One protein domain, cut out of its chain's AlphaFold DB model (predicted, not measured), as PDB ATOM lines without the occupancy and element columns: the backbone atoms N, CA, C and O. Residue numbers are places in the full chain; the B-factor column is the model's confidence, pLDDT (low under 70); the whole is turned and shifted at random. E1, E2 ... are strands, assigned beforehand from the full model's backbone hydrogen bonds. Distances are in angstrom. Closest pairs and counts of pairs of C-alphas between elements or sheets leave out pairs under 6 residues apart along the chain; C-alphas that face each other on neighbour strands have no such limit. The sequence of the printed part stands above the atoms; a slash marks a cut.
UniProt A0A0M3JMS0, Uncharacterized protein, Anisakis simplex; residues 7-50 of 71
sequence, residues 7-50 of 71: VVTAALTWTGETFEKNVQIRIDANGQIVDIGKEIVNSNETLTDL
ATOM      1  N   VAL A   7      -4.235  40.161 -19.116       94.44
ATOM      2  CA  VAL A   7      -4.798  38.989 -19.781       94.44
ATOM      3  C   VAL A   7      -4.278  38.974 -21.210       94.44
ATOM      4  O   VAL A   7      -4.388  39.973 -21.919       94.44
ATOM      5  N   VAL A   8      -3.685  37.862 -21.631       94.44
ATOM      6  CA  VAL A   8      -3.121  37.700 -22.977       94.44
ATOM      7  C   VAL A   8      -3.869  36.595 -23.713       94.44
ATOM      8  O   VAL A   8      -4.238  35.586 -23.112       94.44
ATOM      9  N   THR A   9      -4.089  36.775 -25.014       95.44
ATOM     10  CA  THR A   9      -4.620  35.743 -25.912       95.44
ATOM     11  C   THR A   9      -3.833  35.693 -27.219       95.44
ATOM     12  O   THR A   9      -3.083  36.614 -27.544       95.44
ATOM     13  N   ALA A  10      -3.971  34.594 -27.950       95.69
ATOM     14  CA  ALA A  10      -3.287  34.331 -29.206       95.69
ATOM     15  C   ALA A  10      -4.221  33.568 -30.154       95.69
ATOM     16  O   ALA A  10      -5.225  32.996 -29.721       95.69
ATOM     17  N   ALA A  11      -3.872  33.497 -31.442       95.56
ATOM     18  CA  ALA A  11      -4.646  32.718 -32.408       95.56
ATOM     19  C   ALA A  11      -4.732  31.233 -32.025       95.56
ATOM     20  O   ALA A  11      -5.774  30.606 -32.235       95.56
ATOM     21  N   LEU A  12      -3.648  30.678 -31.476       95.94
ATOM     22  CA  LEU A  12      -3.593  29.329 -30.915       95.94
ATOM     23  C   LEU A  12      -2.727  29.318 -29.658       95.94
ATOM     24  O   LEU A  12      -1.654  29.919 -29.645       95.94
ATOM     25  N   THR A  13      -3.155  28.566 -28.652       94.62
ATOM     26  CA  THR A  13      -2.404  28.333 -27.417       94.62
ATOM     27  C   THR A  13      -2.174  26.839 -27.246       94.62
ATOM     28  O   THR A  13      -3.117  26.052 -27.326       94.62
ATOM     29  N   TRP A  14      -0.924  26.441 -27.027       92.75
ATOM     30  CA  TRP A  14      -0.559  25.073 -26.677       92.75
ATOM     31  C   TRP A  14      -0.888  24.794 -25.209       92.75
ATOM     32  O   TRP A  14      -0.406  25.493 -24.319       92.75
ATOM     33  N   THR A  15      -1.678  23.756 -24.947       85.38
ATOM     34  CA  THR A  15      -2.130  23.391 -23.591       85.38
ATOM     35  C   THR A  15      -1.269  22.320 -22.918       85.38
ATOM     36  O   THR A  15      -1.568  21.905 -21.803       85.38
ATOM     37  N   GLY A  16      -0.206  21.855 -23.581       85.31
ATOM     38  CA  GLY A  16       0.561  20.675 -23.166       85.31
ATOM     39  C   GLY A  16       0.193  19.409 -23.943       85.31
ATOM     40  O   GLY A  16       1.008  18.493 -24.012       85.31
ATOM     41  N   GLU A  17      -0.984  19.385 -24.577       88.31
ATOM     42  CA  GLU A  17      -1.471  18.239 -25.360       88.31
ATOM     43  C   GLU A  17      -1.983  18.633 -26.750       88.31
ATOM     44  O   GLU A  17      -1.764  17.913 -27.725       88.31
ATOM     45  N   THR A  18      -2.675  19.773 -26.859       92.81
ATOM     46  CA  THR A  18      -3.293  20.227 -28.110       92.81
ATOM     47  C   THR A  18      -3.175  21.742 -28.285       92.81
ATOM     48  O   THR A  18      -2.813  22.471 -27.361       92.81
ATOM     49  N   PHE A  19      -3.472  22.221 -29.495       94.94
ATOM     50  CA  PHE A  19      -3.645  23.646 -29.758       94.94
ATOM     51  C   PHE A  19      -5.114  24.036 -29.634       94.94
ATOM     52  O   PHE A  19      -5.968  23.517 -30.356       94.94
ATOM     53  N   GLU A  20      -5.388  25.012 -28.776       95.38
ATOM     54  CA  GLU A  20      -6.721  25.558 -28.562       95.38
ATOM     55  C   GLU A  20      -6.831  27.016 -29.011       95.38
ATOM     56  O   GLU A  20      -5.885  27.797 -28.918       95.38
ATOM     57  N   LYS A  21      -8.020  27.395 -29.488       95.00
ATOM     58  CA  LYS A  21      -8.367  28.780 -29.840       95.00
ATOM     59  C   LYS A  21      -9.020  29.491 -28.660       95.00
ATOM     60  O   LYS A  21      -9.686  28.854 -27.842       95.00
ATOM     61  N   ASN A  22      -8.912  30.820 -28.649       92.00
ATOM     62  CA  ASN A  22      -9.573  31.714 -27.689       92.00
ATOM     63  C   ASN A  22      -9.204  31.439 -26.223       92.00
ATOM     64  O   ASN A  22      -9.977  31.752 -25.317       92.00
ATOM     65  N   VAL A  23      -8.032  30.844 -25.981       95.19
ATOM     66  CA  VAL A  23      -7.497  30.699 -24.628       95.19
ATOM     67  C   VAL A  23      -6.952  32.049 -24.181       95.19
ATOM     68  O   VAL A  23      -6.238  32.733 -24.919       95.19
ATOM     69  N   GLN A  24      -7.303  32.421 -22.964       94.62
ATOM     70  CA  GLN A  24      -6.845  33.607 -22.270       94.62
ATOM     71  C   GLN A  24      -6.036  33.169 -21.050       94.62
ATOM     72  O   GLN A  24      -6.427  32.244 -20.337       94.62
ATOM     73  N   ILE A  25      -4.908  33.833 -20.817       93.56
ATOM     74  CA  ILE A  25      -4.030  33.568 -19.675       93.56
ATOM     75  C   ILE A  25      -3.872  34.866 -18.898       93.56
ATOM     76  O   ILE A  25      -3.468  35.885 -19.465       93.56
ATOM     77  N   ARG A  26      -4.188  34.827 -17.601       93.81
ATOM     78  CA  ARG A  26      -3.973  35.948 -16.688       93.81
ATOM     79  C   ARG A  26      -2.598  35.823 -16.050       93.81
ATOM     80  O   ARG A  26      -2.308  34.834 -15.378       93.81
ATOM     81  N   ILE A  27      -1.791  36.862 -16.224       91.62
ATOM     82  CA  ILE A  27      -0.473  37.004 -15.611       91.62
ATOM     83  C   ILE A  27      -0.563  38.130 -14.585       91.62
ATOM     84  O   ILE A  27      -1.003  39.229 -14.926       91.62
ATOM     85  N   ASP A  28      -0.201  37.861 -13.333       90.44
ATOM     86  CA  ASP A  28      -0.189  38.868 -12.272       90.44
ATOM     87  C   ASP A  28       1.028  39.811 -12.368       90.44
ATOM     88  O   ASP A  28       1.921  39.653 -13.204       90.44
ATOM     89  N   ALA A  29       1.092  40.799 -11.475       88.12
ATOM     90  CA  ALA A  29       2.182  41.774 -11.446       88.12
ATOM     91  C   ALA A  29       3.563  41.168 -11.112       88.12
ATOM     92  O   ALA A  29       4.580  41.826 -11.331       88.12
ATOM     93  N   ASN A  30       3.613  39.938 -10.591       91.06
ATOM     94  CA  ASN A  30       4.848  39.207 -10.304       91.06
ATOM     95  C   ASN A  30       5.285  38.320 -11.481       91.06
ATOM     96  O   ASN A  30       6.283  37.607 -11.371       91.06
ATOM     97  N   GLY A  31       4.545  38.337 -12.593       88.94
ATOM     98  CA  GLY A  31       4.797  37.475 -13.742       88.94
ATOM     99  C   GLY A  31       4.301  36.039 -13.556       88.94
ATOM    100  O   GLY A  31       4.705  35.164 -14.320       88.94
ATOM    101  N   GLN A  32       3.450  35.769 -12.562       91.94
ATOM    102  CA  GLN A  32       2.877  34.443 -12.341       91.94
ATOM    103  C   GLN A  32       1.588  34.265 -13.133       91.94
ATOM    104  O   GLN A  32       0.741  35.157 -13.176       91.94
ATOM    105  N   ILE A  33       1.409  33.081 -13.719       91.69
ATOM    106  CA  ILE A  33       0.119  32.683 -14.275       91.69
ATOM    107  C   ILE A  33      -0.814  32.362 -13.108       91.69
ATOM    108  O   ILE A  33      -0.533  31.457 -12.324       91.69
ATOM    109  N   VAL A  34      -1.915  33.101 -13.001       93.38
ATOM    110  CA  VAL A  34      -2.884  32.961 -11.900       93.38
ATOM    111  C   VAL A  34      -4.243  32.437 -12.359       93.38
ATOM    112  O   VAL A  34      -5.046  32.039 -11.521       93.38
ATOM    113  N   ASP A  35      -4.510  32.438 -13.668       93.38
ATOM    114  CA  ASP A  35      -5.739  31.897 -14.249       93.38
ATOM    115  C   ASP A  35      -5.539  31.552 -15.736       93.38
ATOM    116  O   ASP A  35      -4.785  32.233 -16.441       93.38
ATOM    117  N   ILE A  36      -6.212  30.502 -16.206       92.69
ATOM    118  CA  ILE A  36      -6.208  30.039 -17.599       92.69
ATOM    119  C   ILE A  36      -7.624  29.587 -17.943       92.69
ATOM    120  O   ILE A  36      -8.182  28.711 -17.286       92.69
ATOM    121  N   GLY A  37      -8.190  30.127 -19.017       92.81
ATOM    122  CA  GLY A  37      -9.524  29.727 -19.446       92.81
ATOM    123  C   GLY A  37      -9.974  30.416 -20.720       92.81
ATOM    124  O   GLY A  37      -9.177  30.999 -21.453       92.81
ATOM    125  N   LYS A  38     -11.275  30.346 -20.990       93.31
ATOM    126  CA  LYS A  38     -11.930  31.089 -22.072       93.31
ATOM    127  C   LYS A  38     -12.745  32.205 -21.431       93.31
ATOM    128  O   LYS A  38     -13.435  31.947 -20.453       93.31
ATOM    129  N   GLU A  39     -12.635  33.419 -21.969       91.75
ATOM    130  CA  GLU A  39     -13.404  34.592 -21.507       91.75
ATOM    131  C   GLU A  39     -13.184  34.962 -20.025       91.75
ATOM    132  O   GLU A  39     -14.105  35.384 -19.335       91.75
ATOM    133  N   ILE A  40     -11.952  34.826 -19.525       93.75
ATOM    134  CA  ILE A  40     -11.618  35.143 -18.126       93.75
ATOM    135  C   ILE A  40     -11.398  36.641 -17.878       93.75
ATOM    136  O   ILE A  40     -11.320  37.045 -16.721       93.75
ATOM    137  N   VAL A  41     -11.243  37.459 -18.926       92.62
ATOM    138  CA  VAL A  41     -10.976  38.901 -18.800       92.62
ATOM    139  C   VAL A  41     -12.128  39.635 -18.105       92.62
ATOM    140  O   VAL A  41     -13.282  39.556 -18.524       92.62
ATOM    141  N   ASN A  42     -11.815  40.383 -17.048       89.81
ATOM    142  CA  ASN A  42     -12.788  41.228 -16.360       89.81
ATOM    143  C   ASN A  42     -12.932  42.596 -17.044       89.81
ATOM    144  O   ASN A  42     -12.042  43.057 -17.754       89.81
ATOM    145  N   SER A  43     -14.035  43.300 -16.778       85.81
ATOM    146  CA  SER A  43     -14.343  44.607 -17.388       85.81
ATOM    147  C   SER A  43     -13.330  45.720 -17.092       85.81
ATOM    148  O   SER A  43     -13.311  46.735 -17.784       85.81
ATOM    149  N   ASN A  44     -12.499  45.547 -16.066       85.44
ATOM    150  CA  ASN A  44     -11.434  46.460 -15.664       85.44
ATOM    151  C   ASN A  44     -10.032  46.005 -16.112       85.44
ATOM    152  O   ASN A  44      -9.052  46.672 -15.784       85.44
ATOM    153  N   GLU A  45      -9.923  44.891 -16.837       86.25
ATOM    154  CA  GLU A  45      -8.661  44.358 -17.346       86.25
ATOM    155  C   GLU A  45      -8.502  44.659 -18.840       86.25
ATOM    156  O   GLU A  45      -9.466  44.750 -19.599       86.25
ATOM    157  N   THR A  46      -7.253  44.803 -19.281       87.06
ATOM    158  CA  THR A  46      -6.936  44.900 -20.709       87.06
ATOM    159  C   THR A  46      -6.624  43.512 -21.250       87.06
ATOM    160  O   THR A  46      -5.740  42.826 -20.731       87.06
ATOM    161  N   LEU A  47      -7.322  43.121 -22.319       92.62
ATOM    162  CA  LEU A  47      -6.964  41.956 -23.120       92.62
ATOM    163  C   LEU A  47      -5.905  42.354 -24.152       92.62
ATOM    164  O   LEU A  47      -6.160  43.176 -25.030       92.62
ATOM    165  N   THR A  48      -4.728  41.747 -24.059       94.12
ATOM    166  CA  THR A  48      -3.674  41.859 -25.068       94.12
ATOM    167  C   THR A  48      -3.807  40.707 -26.055       94.12
ATOM    168  O   THR A  48      -3.545  39.556 -25.711       94.12
ATOM    169  N   ASP A  49      -4.209  41.016 -27.284       94.00
ATOM    170  CA  ASP A  49      -4.269  40.041 -28.371       94.00
ATOM    171  C   ASP A  49      -2.948  40.025 -29.150       94.00
ATOM    172  O   ASP A  49      -2.507  41.038 -29.697       94.00
ATOM    173  N   LEU A  50      -2.306  38.858 -29.198       94.50
ATOM    174  CA  LEU A  50      -1.082  38.623 -29.960       94.50
ATOM    175  C   LEU A  50      -1.338  38.445 -31.470       94.50
ATOM    176  O   LEU A  50      -0.385  38.316 -32.246       94.50
TER     177      LEU A  50
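What this domain is: This is residues 7 to 50 of the 71 residues of an uncharacterized protein of Anisakis simplex (UniProt A0A0M3JMS0). A small twisted sheet, mixed, in the order E4, E3, E1, E5, makes the body, and E2 with the turn after it forms a small antiparallel loop at one end. The printed part has 44 residues, five named strands, E1 to E5, and no named helix; it is all strand, though under half of its residues are in named strands. It is compact, with a radius of gyration of the C-alphas of 10.3 A and spans of 29 by 20 by 16 A.

How they stand to each other: E1, residues 7 to 9, is parallel to its neighbour E5, residues 47 to 49; N 48 and O 7 are 2.8 A apart. E1 is antiparallel to its neighbour E3, residues 24 to 27; N 8 and O 25 are 2.9 A apart. E3 and E4, residues 33 to 37, form a hairpin at 168 degrees; N 24 and O 37 are 2.8 A apart. E2, residues 12 to 14, pairs with no named strand.

Where its parts are: E1 begins at C-alpha 7, (-4.798, 38.989, -19.781). E4 measures 11.3 A, E3 9.8 A. E5 ends at C-alpha 49, (-4.269, 40.041, -28.371).

The domain as a whole: The C-alphas farthest apart, Glu 17 and Asn 44, are 31.5 A apart. The printed part has no cut and no long link; no printed residue is under 70 in pLDDT.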